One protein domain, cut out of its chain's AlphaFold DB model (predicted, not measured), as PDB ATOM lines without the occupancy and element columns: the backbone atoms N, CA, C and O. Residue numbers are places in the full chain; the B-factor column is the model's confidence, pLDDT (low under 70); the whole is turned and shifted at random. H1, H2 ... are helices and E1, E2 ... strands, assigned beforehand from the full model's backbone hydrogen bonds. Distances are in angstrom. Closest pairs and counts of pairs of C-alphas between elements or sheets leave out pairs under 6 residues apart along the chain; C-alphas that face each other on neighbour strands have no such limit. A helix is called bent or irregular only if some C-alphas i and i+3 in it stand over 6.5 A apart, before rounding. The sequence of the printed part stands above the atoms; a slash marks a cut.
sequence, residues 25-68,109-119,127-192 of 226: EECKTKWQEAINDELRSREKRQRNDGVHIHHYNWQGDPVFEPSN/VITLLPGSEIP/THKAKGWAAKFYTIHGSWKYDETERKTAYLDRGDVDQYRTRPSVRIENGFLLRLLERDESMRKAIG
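AT A GLANCE: This is residues 25 to 68, 109 to 119 and 127 to 192 of the 226 residues of an uncharacterized protein of Aspergillus mulundensis (UniProt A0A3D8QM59). A small curled sheet of four short strands sits beside one long helix, H1, whose first part meets the short helices H3, H4 and H5. H2 only grazes the sheet, and the loop of residues 53 to 68 folds back from H1's other end. The whole is flat but compact, with a radius of gyration of the C-alphas of 14.9 A and spans of 40 by 38 by 18 A. The printed part has 121 residues, of mixed class, with elements in the order H1 E1 E2 H2 E3 H3 E4 H4 H5; the mixed sheet runs E3 E2 E1 E4.

IN THESE COORDINATES: H1, residues 25 to 52, begins at C-alpha 25 (-63.400, 29.799, -34.860) and spans 37.5 A; it has a kink of 62 degrees near residue 46 and is irregular, C-alphas 48 and 51 being 9.3 A apart. E1 is residues 109 to 112, E2 134 to 139 (16.3 A), H2 148 to 153, E3 155 to 157, H3 161 to 164, E4 170 to 173, H4 175 to 182, and H5 185 to 191, ending at C-alpha 191 (-55.536, 36.183, -37.673).

HOW THE PARTS SIT: H1, the hub, touches H3 (C-alphas of Gln 32 and Val 161 closest, 5.8 A), H4 (Ala 34 and Leu 180, 7.0 A) and H5 (Cys 27 and Met 187, 5.6 A), with residues 28 to 35, 31 to 35 and 27 to 31 alone. E1 and E4 are antiparallel (N 111 to O 171, 2.8 A), as are E2 and E1 (N 110 to O 135, 2.9 A); E3 and E2 are parallel (N 155 to O 136, 2.8 A). Every O i to N i+4 pair is within hydrogen-bond range in H2, H4 and H5, and 22 of 24 in H1; H3 is too short for one.

THE WHOLE: Residues 69 to 108 and 120 to 126 are not printed, with gaps of 13.5 A and 14.4 A between C-alphas. No link printed whole is long. Mean pLDDT of the printed part is 79.8, with 29 residues under 70, among them 113 to 119, 127 to 132 and 181 to 192.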
ATOM      1  N   GLU A  25     -63.409  30.601 -36.091       82.50
ATOM      2  CA  GLU A  25     -63.400  29.799 -34.860       82.50
ATOM      3  C   GLU A  25     -62.663  28.464 -35.029       82.50
ATOM      4  O   GLU A  25     -61.916  28.051 -34.138       82.50
ATOM      5  N   GLU A  26     -62.762  27.824 -36.196       83.69
ATOM      6  CA  GLU A  26     -61.958  26.635 -36.505       83.69
ATOM      7  C   GLU A  26     -60.465  26.975 -36.583       83.69
ATOM      8  O   GLU A  26     -59.635  26.242 -36.043       83.69
ATOM      9  N   CYS A  27     -60.109  28.112 -37.194       80.38
ATOM     10  CA  CYS A  27     -58.729  28.602 -37.225       80.38
ATOM     11  C   CYS A  27     -58.183  28.881 -35.816       80.38
ATOM     12  O   CYS A  27     -57.050  28.506 -35.517       80.38
ATOM     13  N   LYS A  28     -58.978  29.510 -34.938       83.00
ATOM     14  CA  LYS A  28     -58.587  29.738 -33.538       83.00
ATOM     15  C   LYS A  28     -58.375  28.426 -32.793       83.00
ATOM     16  O   LYS A  28     -57.360  28.281 -32.122       83.00
ATOM     17  N   THR A  29     -59.299  27.476 -32.937       87.50
ATOM     18  CA  THR A  29     -59.219  26.166 -32.275       87.50
ATOM     19  C   THR A  29     -57.953  25.426 -32.690       87.50
ATOM     20  O   THR A  29     -57.159  25.043 -31.834       87.50
ATOM     21  N   LYS A  30     -57.695  25.326 -34.000       85.25
ATOM     22  CA  LYS A  30     -56.472  24.703 -34.530       85.25
ATOM     23  C   LYS A  30     -55.202  25.384 -34.027       85.25
ATOM     24  O   LYS A  30     -54.220  24.718 -33.701       85.25
ATOM     25  N   TRP A  31     -55.204  26.714 -33.941       83.62
ATOM     26  CA  TRP A  31     -54.045  27.438 -33.434       83.62
ATOM     27  C   TRP A  31     -53.826  27.189 -31.941       83.62
ATOM     28  O   TRP A  31     -52.697  26.927 -31.524       83.62
ATOM     29  N   GLN A  32     -54.901  27.202 -31.153       89.38
ATOM     30  CA  GLN A  32     -54.850  26.898 -29.728       89.38
ATOM     31  C   GLN A  32     -54.348  25.471 -29.485       89.38
ATOM     32  O   GLN A  32     -53.524  25.261 -28.600       89.38
ATOM     33  N   GLU A  33     -54.776  24.500 -30.293       89.62
ATOM     34  CA  GLU A  33     -54.258  23.128 -30.259       89.62
ATOM     35  C   GLU A  33     -52.751  23.081 -30.536       89.62
ATOM     36  O   GLU A  33     -52.008  22.477 -29.763       89.62
ATOM     37  N   ALA A  34     -52.277  23.782 -31.569       87.44
ATOM     38  CA  ALA A  34     -50.855  23.839 -31.904       87.44
ATOM     39  C   ALA A  34     -50.007  24.504 -30.801       87.44
ATOM     40  O   ALA A  34     -48.892  24.060 -30.513       87.44
ATOM     41  N   ILE A  35     -50.529  25.554 -30.159       89.50
ATOM     42  CA  ILE A  35     -49.889  26.180 -28.995       89.50
ATOM     43  C   ILE A  35     -49.868  25.200 -27.820       89.50
ATOM     44  O   ILE A  35     -48.819  24.999 -27.209       89.50
ATOM     45  N   ASN A  36     -50.992  24.540 -27.537       92.12
ATOM     46  CA  ASN A  36     -51.099  23.547 -26.471       92.12
ATOM     47  C   ASN A  36     -50.124  22.381 -26.679       92.12
ATOM     48  O   ASN A  36     -49.530  21.911 -25.712       92.12
ATOM     49  N   ASP A  37     -49.921  21.922 -27.913       91.00
ATOM     50  CA  ASP A  37     -48.929  20.896 -28.248       91.00
ATOM     51  C   ASP A  37     -47.504  21.331 -27.908       91.00
ATOM     52  O   ASP A  37     -46.758  20.581 -27.270       91.00
ATOM     53  N   GLU A  38     -47.132  22.557 -28.274       90.44
ATOM     54  CA  GLU A  38     -45.827  23.118 -27.927       90.44
ATOM     55  C   GLU A  38     -45.668  23.261 -26.407       90.44
ATOM     56  O   GLU A  38     -44.644  22.853 -25.855       90.44
ATOM     57  N   LEU A  39     -46.686  23.762 -25.700       92.19
ATOM     58  CA  LEU A  39     -46.648  23.878 -24.241       92.19
ATOM     59  C   LEU A  39     -46.559  22.504 -23.558       92.19
ATOM     60  O   LEU A  39     -45.738  22.322 -22.663       92.19
ATOM     61  N   ARG A  40     -47.309  21.497 -24.024       93.62
ATOM     62  CA  ARG A  40     -47.185  20.109 -23.537       93.62
ATOM     63  C   ARG A  40     -45.784  19.548 -23.767       93.62
ATOM     64  O   ARG A  40     -45.248  18.849 -22.905       93.62
ATOM     65  N   SER A  41     -45.174  19.861 -24.909       91.06
ATOM     66  CA  SER A  41     -43.797  19.469 -25.221       91.06
ATOM     67  C   SER A  41     -42.792  20.110 -24.257       91.06
ATOM     68  O   SER A  41     -41.904  19.425 -23.743       91.06
ATOM     69  N   ARG A  42     -42.965  21.400 -23.935       92.12
ATOM     70  CA  ARG A  42     -42.149  22.116 -22.936       92.12
ATOM     71  C   ARG A  42     -42.309  21.556 -21.536       92.12
ATOM     72  O   ARG A  42     -41.305  21.348 -20.864       92.12
ATOM     73  N   GLU A  43     -43.535  21.277 -21.117       92.56
ATOM     74  CA  GLU A  43     -43.832  20.649 -19.830       92.56
ATOM     75  C   GLU A  43     -43.144  19.280 -19.715       92.56
ATOM     76  O   GLU A  43     -42.499  18.978 -18.712       92.56
ATOM     77  N   LYS A  44     -43.192  18.465 -20.778       92.44
ATOM     78  CA  LYS A  44     -42.477  17.182 -20.825       92.44
ATOM     79  C   LYS A  44     -40.960  17.364 -20.709       92.44
ATOM     80  O   LYS A  44     -40.330  16.640 -19.942       92.44
ATOM     81  N   ARG A  45     -40.374  18.324 -21.436       91.00
ATOM     82  CA  ARG A  45     -38.940  18.658 -21.326       91.00
ATOM     83  C   ARG A  45     -38.577  19.120 -19.918       91.00
ATOM     84  O   ARG A  45     -37.622  18.612 -19.353       91.00
ATOM     85  N   GLN A  46     -39.387  19.985 -19.311       88.06
ATOM     86  CA  GLN A  46     -39.184  20.458 -17.940       88.06
ATOM     87  C   GLN A  46     -39.188  19.311 -16.923       88.06
ATOM     88  O   GLN A  46     -38.408  19.326 -15.976       88.06
ATOM     89  N   ARG A  47     -40.051  18.306 -17.102       88.19
ATOM     90  CA  ARG A  47     -40.067  17.122 -16.229       88.19
ATOM     91  C   ARG A  47     -38.820  16.258 -16.394       88.19
ATOM     92  O   ARG A  47     -38.351  15.709 -15.406       88.19
ATOM     93  N   ASN A  48     -38.299  16.145 -17.614       86.50
ATOM     94  CA  ASN A  48     -37.120  15.332 -17.913       86.50
ATOM     95  C   ASN A  48     -35.814  16.014 -17.480       86.50
ATOM     96  O   ASN A  48     -34.987  15.387 -16.828       86.50
ATOM     97  N   ASP A  49     -35.654  17.291 -17.824       79.88
ATOM     98  CA  ASP A  49     -34.440  18.077 -17.574       79.88
ATOM     99  C   ASP A  49     -34.501  18.822 -16.222       79.88
ATOM    100  O   ASP A  49     -33.564  19.512 -15.827       79.88
ATOM    101  N   GLY A  50     -35.607  18.691 -15.486       67.19
ATOM    102  CA  GLY A  50     -35.797  19.250 -14.151       67.19
ATOM    103  C   GLY A  50     -35.826  20.784 -14.103       67.19
ATOM    104  O   GLY A  50     -36.248  21.469 -15.033       67.19
ATOM    105  N   VAL A  51     -35.384  21.349 -12.976       65.06
ATOM    106  CA  VAL A  51     -35.356  22.807 -12.699       65.06
ATOM    107  C   VAL A  51     -34.238  23.527 -13.476       65.06
ATOM    108  O   VAL A  51     -34.090  24.742 -13.369       65.06
ATOM    109  N   HIS A  52     -33.451  22.790 -14.266       86.25
ATOM    110  CA  HIS A  52     -32.304  23.336 -14.983       86.25
ATOM    111  C   HIS A  52     -32.706  24.256 -16.130       86.25
ATOM    112  O   HIS A  52     -31.959  25.174 -16.443       86.25
ATOM    113  N   ILE A  53     -33.875  24.060 -16.745       94.00
ATOM    114  CA  ILE A  53     -34.360  24.992 -17.766       94.00
ATOM    115  C   ILE A  53     -34.796  26.282 -17.066       94.00
ATOM    116  O   ILE A  53     -35.783  26.285 -16.327       94.00
ATOM    117  N   HIS A  54     -34.082  27.377 -17.323       93.75
ATOM    118  CA  HIS A  54     -34.431  28.713 -16.860       93.75
ATOM    119  C   HIS A  54     -35.641  29.256 -17.612       93.75
ATOM    120  O   HIS A  54     -36.630  29.638 -16.996       93.75
ATOM    121  N   HIS A  55     -35.593  29.252 -18.940       94.31
ATOM    122  CA  HIS A  55     -36.658  29.743 -19.813       94.31
ATOM    123  C   HIS A  55     -36.497  29.147 -21.216       94.31
ATOM    124  O   HIS A  55     -35.632  28.306 -21.453       94.31
ATOM    125  N   TYR A  56     -37.338  29.582 -22.150       93.50
ATOM    126  CA  TYR A  56     -37.231  29.231 -23.560       93.50
ATOM    127  C   TYR A  56     -36.948  30.496 -24.365       93.50
ATOM    128  O   TYR A  56     -37.659  31.490 -24.200       93.50
ATOM    129  N   ASN A  57     -35.933  30.452 -25.227       93.88
ATOM    130  CA  ASN A  57     -35.555  31.597 -26.058       93.88
ATOM    131  C   ASN A  57     -36.596  31.861 -27.165       93.88
ATOM    132  O   ASN A  57     -37.586  31.137 -27.320       93.88
ATOM    133  N   TRP A  58     -36.362  32.883 -27.991       92.25
ATOM    134  CA  TRP A  58     -37.222  33.219 -29.132       92.25
ATOM    135  C   TRP A  58     -37.397  32.042 -30.109       92.25
ATOM    136  O   TRP A  58     -38.466  31.856 -30.696       92.25
ATOM    137  N   GLN A  59     -36.371  31.198 -30.252       89.12
ATOM    138  CA  GLN A  59     -36.402  29.966 -31.044       89.12
ATOM    139  C   GLN A  59     -37.047  28.782 -30.308       89.12
ATOM    140  O   GLN A  59     -37.056  27.671 -30.841       89.12
ATOM    141  N   GLY A  60     -37.694  28.988 -29.162       89.88
ATOM    142  CA  GLY A  60     -38.374  27.929 -28.416       89.88
ATOM    143  C   GLY A  60     -37.442  26.828 -27.909       89.88
ATOM    144  O   GLY A  60     -37.930  25.770 -27.515       89.88
ATOM    145  N   ASP A  61     -36.132  27.070 -27.915       91.00
ATOM    146  CA  ASP A  61     -35.129  26.150 -27.395       91.00
ATOM    147  C   ASP A  61     -34.937  26.398 -25.892       91.00
ATOM    148  O   ASP A  61     -35.050  27.547 -25.441       91.00
ATOM    149  N   PRO A  62     -34.674  25.348 -25.094       92.88
ATOM    150  CA  PRO A  62     -34.444  25.501 -23.665       92.88
ATOM    151  C   PRO A  62     -33.144  26.270 -23.404       92.88
ATOM    152  O   PRO A  62     -32.096  25.965 -23.975       92.88
ATOM    153  N   VAL A  63     -33.215  27.242 -22.499       93.12
ATOM    154  CA  VAL A  63     -32.068  27.992 -21.985       93.12
ATOM    155  C   VAL A  63     -31.930  27.691 -20.504       93.12
ATOM    156  O   VAL A  63     -32.906  27.769 -19.761       93.12
ATOM    157  N   PHE A  64     -30.720  27.344 -20.079       93.12
ATOM    158  CA  PHE A  64     -30.450  26.840 -18.730       93.12
ATOM    159  C   PHE A  64     -29.989  27.920 -17.745       93.12
ATOM    160  O   PHE A  64     -29.916  27.683 -16.544       93.12
ATOM    161  N   GLU A  65     -29.711  29.121 -18.246       92.44
ATOM    162  CA  GLU A  65     -29.210  30.249 -17.466       92.44
ATOM    163  C   GLU A  65     -30.120  31.477 -17.641       92.44
ATOM    164  O   GLU A  65     -30.830  31.584 -18.652       92.44
ATOM    165  N   PRO A  66     -30.120  32.415 -16.679       92.44
ATOM    166  CA  PRO A  66     -30.745  33.717 -16.859       92.44
ATOM    167  C   PRO A  66     -30.187  34.453 -18.076       92.44
ATOM    168  O   PRO A  66     -28.979  34.472 -18.318       92.44
ATOM    169  N   SER A  67     -31.076  35.079 -18.844       91.12
ATOM    170  CA  SER A  67     -30.665  35.894 -19.981       91.12
ATOM    171  C   SER A  67     -30.286  37.292 -19.507       91.12
ATOM    172  O   SER A  67     -31.100  38.006 -18.925       91.12
ATOM    173  N   ASN A  68     -29.069  37.725 -19.828       91.12
ATOM    174  CA  ASN A  68     -28.640  39.111 -19.629       91.12
ATOM    175  C   ASN A  68     -29.006  40.018 -20.817       91.12
ATOM    176  O   ASN A  68     -28.651  41.196 -20.821       91.12
ATOM    177  N   VAL A 109     -40.126  38.598 -26.772       91.56
ATOM    178  CA  VAL A 109     -40.413  39.938 -26.246       91.56
ATOM    179  C   VAL A 109     -41.824  40.397 -26.575       91.56
ATOM    180  O   VAL A 109     -42.413  40.014 -27.585       91.56
ATOM    181  N   ILE A 110     -42.362  41.251 -25.713       88.00
ATOM    182  CA  ILE A 110     -43.598  41.998 -25.920       88.00
ATOM    183  C   ILE A 110     -43.263  43.487 -25.920       88.00
ATOM    184  O   ILE A 110     -42.501  43.962 -25.081       88.00
ATOM    185  N   THR A 111     -43.810  44.224 -26.880       83.88
ATOM    186  CA  THR A 111     -43.648  45.670 -27.007       83.88
ATOM    187  C   THR A 111     -45.003  46.348 -26.879       83.88
ATOM    188  O   THR A 111     -45.964  45.956 -27.546       83.88
ATOM    189  N   LEU A 112     -45.069  47.375 -26.042       76.75
ATOM    190  CA  LEU A 112     -46.201  48.284 -25.910       76.75
ATOM    191  C   LEU A 112     -45.910  49.542 -26.730       76.75
ATOM    192  O   LEU A 112     -44.779  50.023 -26.727       76.75
ATOM    193  N   LEU A 113     -46.894  50.078 -27.447       68.00
ATOM    194  CA  LEU A 113     -46.731  51.339 -28.176       68.00
ATOM    195  C   LEU A 113     -47.103  52.558 -27.311       68.00
ATOM    196  O   LEU A 113     -47.911  52.456 -26.389       68.00
ATOM    197  N   PRO A 114     -46.568  53.752 -27.626       55.91
ATOM    198  CA  PRO A 114     -46.985  55.003 -26.993       55.91
ATOM    199  C   PRO A 114     -48.498  55.196 -26.966       55.91
ATOM    200  O   PRO A 114     -49.149  55.173 -28.005       55.91
ATOM    201  N   GLY A 115     -49.046  55.398 -25.761       51.62
ATOM    202  CA  GLY A 115     -50.478  55.610 -25.533       51.62
ATOM    203  C   GLY A 115     -51.303  54.338 -25.308       51.62
ATOM    204  O   GLY A 115     -52.524  54.429 -25.241       51.62
ATOM    205  N   SER A 116     -50.678  53.162 -25.186       53.88
ATOM    206  CA  SER A 116     -51.393  51.922 -24.884       53.88
ATOM    207  C   SER A 116     -51.528  51.646 -23.391       53.88
ATOM    208  O   SER A 116     -50.525  51.564 -22.682       53.88
ATOM    209  N   GLU A 117     -52.750  51.387 -22.938       49.44
ATOM    210  CA  GLU A 117     -52.986  50.749 -21.646       49.44
ATOM    211  C   GLU A 117     -52.676  49.251 -21.737       49.44
ATOM    212  O   GLU A 117     -53.015  48.576 -22.716       49.44
ATOM    213  N   ILE A 118     -52.015  48.726 -20.708       51.56
ATOM    214  CA  ILE A 118     -51.830  47.286 -20.536       51.56
ATOM    215  C   ILE A 118     -53.227  46.695 -20.311       51.56
ATOM    216  O   ILE A 118     -53.929  47.169 -19.416       51.56
ATOM    217  N   PRO A 119     -53.669  45.702 -21.100       43.25
ATOM    218  CA  PRO A 119     -55.006  45.147 -20.961       43.25
ATOM    219  C   PRO A 119     -55.247  44.634 -19.535       43.25
ATOM    220  O   PRO A 119     -54.577  43.709 -19.069       43.25
ATOM    221  N   THR A 127     -45.927  45.050  -9.824       38.25
ATOM    222  CA  THR A 127     -45.840  46.508  -9.965       38.25
ATOM    223  C   THR A 127     -45.176  46.964 -11.265       38.25
ATOM    224  O   THR A 127     -43.952  46.926 -11.395       38.25
ATOM    225  N   HIS A 128     -45.988  47.436 -12.207       41.44
ATOM    226  CA  HIS A 128     -45.545  47.916 -13.508       41.44
ATOM    227  C   HIS A 128     -44.575  49.105 -13.399       41.44
ATOM    228  O   HIS A 128     -44.974  50.259 -13.252       41.44
ATOM    229  N   LYS A 129     -43.279  48.814 -13.499       38.62
ATOM    230  CA  LYS A 129     -42.209  49.754 -13.862       38.62
ATOM    231  C   LYS A 129     -41.303  49.078 -14.890       38.62
ATOM    232  O   LYS A 129     -40.108  48.916 -14.661       38.62
ATOM    233  N   ALA A 130     -41.870  48.651 -16.018       43.72
ATOM    234  CA  ALA A 130     -41.042  48.357 -17.181       43.72
ATOM    235  C   ALA A 130     -40.375  49.680 -17.593       43.72
ATOM    236  O   ALA A 130     -41.050  50.629 -17.994       43.72
ATOM    237  N   LYS A 131     -39.060  49.797 -17.385       45.09
ATOM    238  CA  LYS A 131     -38.264  50.873 -17.979       45.09
ATOM    239  C   LYS A 131     -38.219  50.591 -19.478       45.09
ATOM    240  O   LYS A 131     -37.373  49.824 -19.904       45.09
ATOM    241  N   GLY A 132     -39.120  51.186 -20.250       58.41
ATOM    242  CA  GLY A 132     -39.079  51.085 -21.708       58.41
ATOM    243  C   GLY A 132     -40.350  50.534 -22.334       58.41
ATOM    244  O   GLY A 132     -41.348  50.262 -21.669       58.41
ATOM    245  N   TRP A 133     -40.302  50.434 -23.660       77.12
ATOM    246  CA  TRP A 133     -41.415  49.999 -24.501       77.12
ATOM    247  C   TRP A 133     -41.429  48.483 -24.705       77.12
ATOM    248  O   TRP A 133     -42.415  47.974 -25.223       77.12
ATOM    249  N   ALA A 134     -40.369  47.763 -24.313       83.25
ATOM    250  CA  ALA A 134     -40.223  46.323 -24.499       83.25
ATOM    251  C   ALA A 134     -40.007  45.590 -23.168       83.25
ATOM    252  O   ALA A 134     -39.403  46.112 -22.235       83.25
ATOM    253  N   ALA A 135     -40.485  44.353 -23.087       88.19
ATOM    254  CA  ALA A 135     -40.263  43.465 -21.956       88.19
ATOM    255  C   ALA A 135     -40.104  42.015 -22.430       88.19
ATOM    256  O   ALA A 135     -40.616  41.639 -23.487       88.19
ATOM    257  N   LYS A 136     -39.403  41.196 -21.640       91.81
ATOM    258  CA  LYS A 136     -39.308  39.746 -21.859       91.81
ATOM    259  C   LYS A 136     -40.690  39.105 -21.739       91.81
ATOM    260  O   LYS A 136     -41.528  39.581 -20.975       91.81
ATOM    261  N   PHE A 137     -40.934  38.050 -22.504       92.50
ATOM    262  CA  PHE A 137     -42.252  37.444 -22.650       92.50
ATOM    263  C   PHE A 137     -42.165  35.917 -22.562       92.50
ATOM    264  O   PHE A 137     -42.051  35.214 -23.566       92.50
ATOM    265  N   TYR A 138     -42.160  35.392 -21.340       93.38
ATOM    266  CA  TYR A 138     -41.854  33.987 -21.081       93.38
ATOM    267  C   TYR A 138     -43.097  33.159 -20.792       93.38
ATOM    268  O   TYR A 138     -44.011  33.594 -20.098       93.38
ATOM    269  N   THR A 139     -43.108  31.916 -21.272       92.88
ATOM    270  CA  THR A 139     -44.164  30.953 -20.925       92.88
ATOM    271  C   THR A 139     -44.073  30.523 -19.463       92.88
ATOM    272  O   THR A 139     -43.001  30.604 -18.876       92.88
ATOM    273  N   ILE A 140     -45.140  29.938 -18.906       91.75
ATOM    274  CA  ILE A 140     -45.169  29.361 -17.537       91.75
ATOM    275  C   ILE A 140     -44.050  28.337 -17.223       91.75
ATOM    276  O   ILE A 140     -43.822  27.986 -16.058       91.75
ATOM    277  N   HIS A 141     -43.387  27.826 -18.263       92.38
ATOM    278  CA  HIS A 141     -42.303  26.855 -18.191       92.38
ATOM    279  C   HIS A 141     -40.963  27.529 -17.898       92.38
ATOM    280  O   HIS A 141     -40.678  28.617 -18.402       92.38
ATOM    281  N   GLY A 142     -40.118  26.819 -17.158       92.88
ATOM    282  CA  GLY A 142     -38.810  27.285 -16.725       92.88
ATOM    283  C   GLY A 142     -38.780  27.770 -15.275       92.88
ATOM    284  O   GLY A 142     -39.814  27.973 -14.628       92.88
ATOM    285  N   SER A 143     -37.566  27.916 -14.749       93.44
ATOM    286  CA  SER A 143     -37.293  28.407 -13.399       93.44
ATOM    287  C   SER A 143     -37.213  29.934 -13.288       93.44
ATOM    288  O   SER A 143     -37.185  30.432 -12.166       93.44
ATOM    289  N   TRP A 144     -37.309  30.686 -14.395       92.81
ATOM    290  CA  TRP A 144     -37.349  32.161 -14.410       92.81
ATOM    291  C   TRP A 144     -38.427  32.754 -13.494       92.81
ATOM    292  O   TRP A 144     -38.263  33.835 -12.941       92.81
ATOM    293  N   LYS A 145     -39.533  32.035 -13.277       90.38
ATOM    294  CA  LYS A 145     -40.605  32.444 -12.355       90.38
ATOM    295  C   LYS A 145     -40.169  32.504 -10.888       90.38
ATOM    296  O   LYS A 145     -40.863  33.113 -10.077       90.38
ATOM    297  N   TYR A 146     -39.061  31.851 -10.548       90.12
ATOM    298  CA  TYR A 146     -38.438  31.890  -9.227       90.12
ATOM    299  C   TYR A 146     -37.291  32.911  -9.155       90.12
ATOM    300  O   TYR A 146     -36.841  33.220  -8.054       90.12
ATOM    301  N   ASP A 147     -36.849  33.460 -10.292       88.81
ATOM    302  CA  ASP A 147     -35.931  34.597 -10.332       88.81
ATOM    303  C   ASP A 147     -36.712  35.875  -9.993       88.81
ATOM    304  O   ASP A 147     -37.688  36.243 -10.652       88.81
ATOM    305  N   GLU A 148     -36.305  36.555  -8.922       87.00
ATOM    306  CA  GLU A 148     -36.999  37.740  -8.429       87.00
ATOM    307  C   GLU A 148     -36.986  38.900  -9.436       87.00
ATOM    308  O   GLU A 148     -37.959  39.656  -9.514       87.00
ATOM    309  N   THR A 149     -35.911  39.042 -10.209       85.06
ATOM    310  CA  THR A 149     -35.752  40.106 -11.205       85.06
ATOM    311  C   THR A 149     -36.644  39.838 -12.405       85.06
ATOM    312  O   THR A 149     -37.417  40.711 -12.813       85.06
ATOM    313  N   GLU A 150     -36.593  38.619 -12.937       86.06
ATOM    314  CA  GLU A 150     -37.397  38.230 -14.100       86.06
ATOM    315  C   GLU A 150     -38.884  38.225 -13.754       86.06
ATOM    316  O   GLU A 150     -39.688  38.812 -14.472       86.06
ATOM    317  N   ARG A 151     -39.274  37.701 -12.587       83.31
ATOM    318  CA  ARG A 151     -40.672  37.740 -12.123       83.31
ATOM    319  C   ARG A 151     -41.227  39.168 -12.008       83.31
ATOM    320  O   ARG A 151     -42.436  39.373 -12.127       83.31
ATOM    321  N   LYS A 152     -40.370  40.163 -11.753       80.69
ATOM    322  CA  LYS A 152     -40.743  41.587 -11.666       80.69
ATOM    323  C   LYS A 152     -40.840  42.297 -13.006       80.69
ATOM    324  O   LYS A 152     -41.514  43.323 -13.071       80.69
ATOM    325  N   THR A 153     -40.165  41.798 -14.033       82.31
ATOM    326  CA  THR A 153     -39.933  42.553 -15.272       82.31
ATOM    327  C   THR A 153     -40.446  41.846 -16.522       82.31
ATOM    328  O   THR A 153     -40.828  42.521 -17.477       82.31
ATOM    329  N   ALA A 154     -40.503  40.516 -16.517       87.06
ATOM    330  CA  ALA A 154     -41.029  39.717 -17.609       87.06
ATOM    331  C   ALA A 154     -42.559  39.623 -17.549       87.06
ATOM    332  O   ALA A 154     -43.173  39.470 -16.490       87.06
ATOM    333  N   TYR A 155     -43.175  39.656 -18.724       88.25
ATOM    334  CA  TYR A 155     -44.575  39.322 -18.912       88.25
ATOM    335  C   TYR A 155     -44.762  37.821 -19.076       88.25
ATOM    336  O   TYR A 155     -43.962  37.135 -19.715       88.25
ATOM    337  N   LEU A 156     -45.887  37.337 -18.557       89.75
ATOM    338  CA  LEU A 156     -46.276  35.948 -18.696       89.75
ATOM    339  C   LEU A 156     -46.982  35.698 -20.033       89.75
ATOM    340  O   LEU A 156     -48.027  36.285 -20.328       89.75
ATOM    341  N   ASP A 157     -46.439  34.756 -20.789       90.94
ATOM    342  CA  ASP A 157     -47.071  34.123 -21.935       90.94
ATOM    343  C   ASP A 157     -47.918  32.929 -21.462       90.94
ATOM    344  O   ASP A 157     -47.394  31.906 -21.005       90.94
ATOM    345  N   ARG A 158     -49.246  33.067 -21.534       88.69
ATOM    346  CA  ARG A 158     -50.193  32.024 -21.110       88.69
ATOM    347  C   ARG A 158     -50.428  30.970 -22.190       88.69
ATOM    348  O   ARG A 158     -51.039  29.948 -21.891       88.69
ATOM    349  N   GLY A 159     -49.949  31.192 -23.416       87.25
ATOM    350  CA  GLY A 159     -50.287  30.325 -24.542       87.25
ATOM    351  C   GLY A 159     -51.733  30.458 -25.002       87.25
ATOM    352  O   GLY A 159     -52.283  29.497 -25.525       87.25
ATOM    353  N   ASP A 160     -52.361  31.609 -24.775       87.12
ATOM    354  CA  ASP A 160     -53.719  31.884 -25.239       87.12
ATOM    355  C   ASP A 160     -53.664  32.572 -26.609       87.12
ATOM    356  O   ASP A 160     -53.000  33.599 -26.778       87.12
ATOM    357  N   VAL A 161     -54.387  32.026 -27.586       84.19
ATOM    358  CA  VAL A 161     -54.571  32.622 -28.916       84.19
ATOM    359  C   VAL A 161     -54.983  34.096 -28.839       84.19
ATOM    360  O   VAL A 161     -54.480  34.925 -29.606       84.19
ATOM    361  N   ASP A 162     -55.845  34.461 -27.889       83.06
ATOM    362  CA  ASP A 162     -56.320  35.839 -27.741       83.06
ATOM    363  C   ASP A 162     -55.246  36.797 -27.198       83.06
ATOM    364  O   ASP A 162     -55.337  38.019 -27.403       83.06
ATOM    365  N   GLN A 163     -54.198  36.263 -26.559       81.06
ATOM    366  CA  GLN A 163     -53.018  37.027 -26.155       81.06
ATOM    367  C   GLN A 163     -52.183  37.442 -27.372       81.06
ATOM    368  O   GLN A 163     -51.616  38.532 -27.378       81.06
ATOM    369  N   TYR A 164     -52.151  36.607 -28.412       78.81
ATOM    370  CA  TYR A 164     -51.363  36.819 -29.631       78.81
ATOM    371  C   TYR A 164     -52.105  37.541 -30.746       78.81
ATOM    372  O   TYR A 164     -51.495  37.946 -31.739       78.81
ATOM    373  N   ARG A 165     -53.421  37.693 -30.609       75.31
ATOM    374  CA  ARG A 165     -54.231  38.433 -31.567       75.31
ATOM    375  C   ARG A 165     -53.676  39.849 -31.720       75.31
ATOM    376  O   ARG A 165     -53.520  40.567 -30.735       75.31
ATOM    377  N   THR A 166     -53.419  40.253 -32.965       64.75
ATOM    378  CA  THR A 166     -52.861  41.567 -33.291       64.75
ATOM    379  C   THR A 166     -53.713  42.673 -32.672       64.75
ATOM    380  O   THR A 166     -54.888  42.835 -33.011       64.75
ATOM    381  N   ARG A 167     -53.110  43.448 -31.767       72.62
ATOM    382  CA  ARG A 167     -53.693  44.670 -31.206       72.62
ATOM    383  C   ARG A 167     -52.873  45.849 -31.718       72.62
ATOM    384  O   ARG A 167     -51.652  45.733 -31.768       72.62
ATOM    385  N   PRO A 168     -53.492  46.990 -32.069       68.94
ATOM    386  CA  PRO A 168     -52.751  48.152 -32.562       68.94
ATOM    387  C   PRO A 168     -51.651  48.615 -31.603       68.94
ATOM    388  O   PRO A 168     -50.648  49.157 -32.035       68.94
ATOM    389  N   SER A 169     -51.853  48.382 -30.309       73.12
ATOM    390  CA  SER A 169     -51.021  48.829 -29.201       73.12
ATOM    391  C   SER A 169     -49.955  47.840 -28.735       73.12
ATOM    392  O   SER A 169     -49.099  48.223 -27.941       73.12
ATOM    393  N   VAL A 170     -50.024  46.576 -29.159       78.38
ATOM    394  CA  VAL A 170     -49.188  45.502 -28.611       78.38
ATOM    395  C   VAL A 170     -48.580  44.698 -29.743       78.38
ATOM    396  O   VAL A 170     -49.281  44.186 -30.616       78.38
ATOM    397  N   ARG A 171     -47.262  44.539 -29.688       82.62
ATOM    398  CA  ARG A 171     -46.497  43.703 -30.605       82.62
ATOM    399  C   ARG A 171     -45.857  42.574 -29.812       82.62
ATOM    400  O   ARG A 171     -45.061  42.832 -28.920       82.62
ATOM    401  N   ILE A 172     -46.192  41.332 -30.143       86.12
ATOM    402  CA  ILE A 172     -45.557  40.150 -29.552       86.12
ATOM    403  C   ILE A 172     -44.587  39.567 -30.568       86.12
ATOM    404  O   ILE A 172     -44.942  39.306 -31.717       86.12
ATOM    405  N   GLU A 173     -43.356  39.363 -30.126       86.44
ATOM    406  CA  GLU A 173     -42.273  38.811 -30.914       86.44
ATOM    407  C   GLU A 173     -41.779  37.523 -30.281       86.44
ATOM    408  O   GLU A 173     -40.895  37.501 -29.426       86.44
ATOM    409  N   ASN A 174     -42.381  36.427 -30.732       87.25
ATOM    410  CA  ASN A 174     -42.081  35.099 -30.244       87.25
ATOM    411  C   ASN A 174     -41.923  34.130 -31.421       87.25
ATOM    412  O   ASN A 174     -42.884  33.792 -32.117       87.25
ATOM    413  N   GLY A 175     -40.690  33.700 -31.676       80.38
ATOM    414  CA  GLY A 175     -40.332  32.944 -32.876       80.38
ATOM    415  C   GLY A 175     -40.912  31.538 -32.940       80.38
ATOM    416  O   GLY A 175     -41.032  30.974 -34.029       80.38
ATOM    417  N   PHE A 176     -41.311  30.937 -31.815       79.06
ATOM    418  CA  PHE A 176     -42.045  29.669 -31.875       79.06
ATOM    419  C   PHE A 176     -43.462  29.861 -32.424       79.06
ATOM    420  O   PHE A 176     -43.875  29.065 -33.262       79.06
ATOM    421  N   LEU A 177     -44.156  30.945 -32.065       76.50
ATOM    422  CA  LEU A 177     -45.475  31.262 -32.625       76.50
ATOM    423  C   LEU A 177     -45.391  31.536 -34.120       76.50
ATOM    424  O   LEU A 177     -46.206  31.032 -34.886       76.50
ATOM    425  N   LEU A 178     -44.368  32.283 -34.547       70.12
ATOM    426  CA  LEU A 178     -44.125  32.538 -35.967       70.12
ATOM    427  C   LEU A 178     -43.931  31.229 -36.740       70.12
ATOM    428  O   LEU A 178     -44.536  31.057 -37.790       70.12
ATOM    429  N   ARG A 179     -43.188  30.263 -36.188       72.00
ATOM    430  CA  ARG A 179     -43.007  28.942 -36.817       72.00
ATOM    431  C   ARG A 179     -44.268  28.081 -36.813       72.00
ATOM    432  O   ARG A 179     -44.446  27.293 -37.738       72.00
ATOM    433  N   LEU A 180     -45.139  28.211 -35.810       72.00
ATOM    434  CA  LEU A 180     -46.458  27.565 -35.830       72.00
ATOM    435  C   LEU A 180     -47.337  28.154 -36.946       72.00
ATOM    436  O   LEU A 180     -47.993  27.405 -37.662       72.00
ATOM    437  N   LEU A 181     -47.289  29.475 -37.144       66.06
ATOM    438  CA  LEU A 181     -48.047  30.190 -38.178       66.06
ATOM    439  C   LEU A 181     -47.479  30.014 -39.595       66.06
ATOM    440  O   LEU A 181     -48.226  30.046 -40.567       66.06
ATOM    441  N   GLU A 182     -46.166  29.831 -39.741       64.81
ATOM    442  CA  GLU A 182     -45.518  29.545 -41.032       64.81
ATOM    443  C   GLU A 182     -45.915  28.176 -41.594       64.81
ATOM    444  O   GLU A 182     -45.892  27.982 -42.809       64.81
ATOM    445  N   ARG A 183     -46.317  27.237 -40.729       62.16
ATOM    446  CA  ARG A 183     -46.779  25.906 -41.141       62.16
ATOM    447  C   ARG A 183     -48.178  25.914 -41.763       62.16
ATOM    448  O   ARG A 183     -48.522  24.934 -42.415       62.16
ATOM    449  N   ASP A 184     -48.955  26.990 -41.606       66.06
ATOM    450  CA  ASP A 184     -50.330  27.062 -42.106       66.06
ATOM    451  C   ASP A 184     -50.701  28.470 -42.614       66.06
ATOM    452  O   ASP A 184     -51.002  29.407 -41.864       66.06
ATOM    453  N   GLU A 185     -50.709  28.624 -43.942       64.38
ATOM    454  CA  GLU A 185     -51.015  29.901 -44.592       64.38
ATOM    455  C   GLU A 185     -52.482  30.336 -44.402       64.38
ATOM    456  O   GLU A 185     -52.774  31.538 -44.472       64.38
ATOM    457  N   SER A 186     -53.392  29.391 -44.130       62.22
ATOM    458  CA  SER A 186     -54.803  29.675 -43.850       62.22
ATOM    459  C   SER A 186     -54.972  30.314 -42.469       62.22
ATOM    460  O   SER A 186     -55.602  31.372 -42.359       62.22
ATOM    461  N   MET A 187     -54.275  29.785 -41.454       61.62
ATOM    462  CA  MET A 187     -54.243  30.363 -40.106       61.62
ATOM    463  C   MET A 187     -53.652  31.775 -40.114       61.62
ATOM    464  O   MET A 187     -54.236  32.704 -39.553       61.62
ATOM    465  N   ARG A 188     -52.538  31.990 -40.826       63.53
ATOM    466  CA  ARG A 188     -51.911  33.321 -40.882       63.53
ATOM    467  C   ARG A 188     -52.851  34.397 -41.443       63.53
ATOM    468  O   ARG A 188     -52.860  35.523 -40.945       63.53
ATOM    469  N   LYS A 189     -53.630  34.066 -42.483       64.25
ATOM    470  CA  LYS A 189     -54.593  34.995 -43.103       64.25
ATOM    471  C   LYS A 189     -55.773  35.303 -42.178       64.25
ATOM    472  O   LYS A 189     -56.169  36.461 -42.109       64.25
ATOM    473  N   ALA A 190     -56.288  34.307 -41.457       59.47
ATOM    474  CA  ALA A 190     -57.440  34.472 -40.567       59.47
ATOM    475  C   ALA A 190     -57.162  35.411 -39.376       59.47
ATOM    476  O   ALA A 190     -58.061  36.109 -38.916       59.47
ATOM    477  N   ILE A 191     -55.917  35.455 -38.898       55.25
ATOM    478  CA  ILE A 191     -55.536  36.183 -37.673       55.25
ATOM    479  C   ILE A 191     -54.921  37.565 -37.982       55.25
ATOM    480  O   ILE A 191     -54.697  38.381 -37.089       55.25
ATOM    481  N   GLY A 192     -54.675  37.872 -39.259       55.25
ATOM    482  CA  GLY A 192     -54.097  39.155 -39.666       55.25
ATOM    483  C   GLY A 192     -52.627  39.313 -39.264       55.25
ATOM    484  O   GLY A 192     -52.157  40.436 -39.078       55.25
TER     485      GLY A 192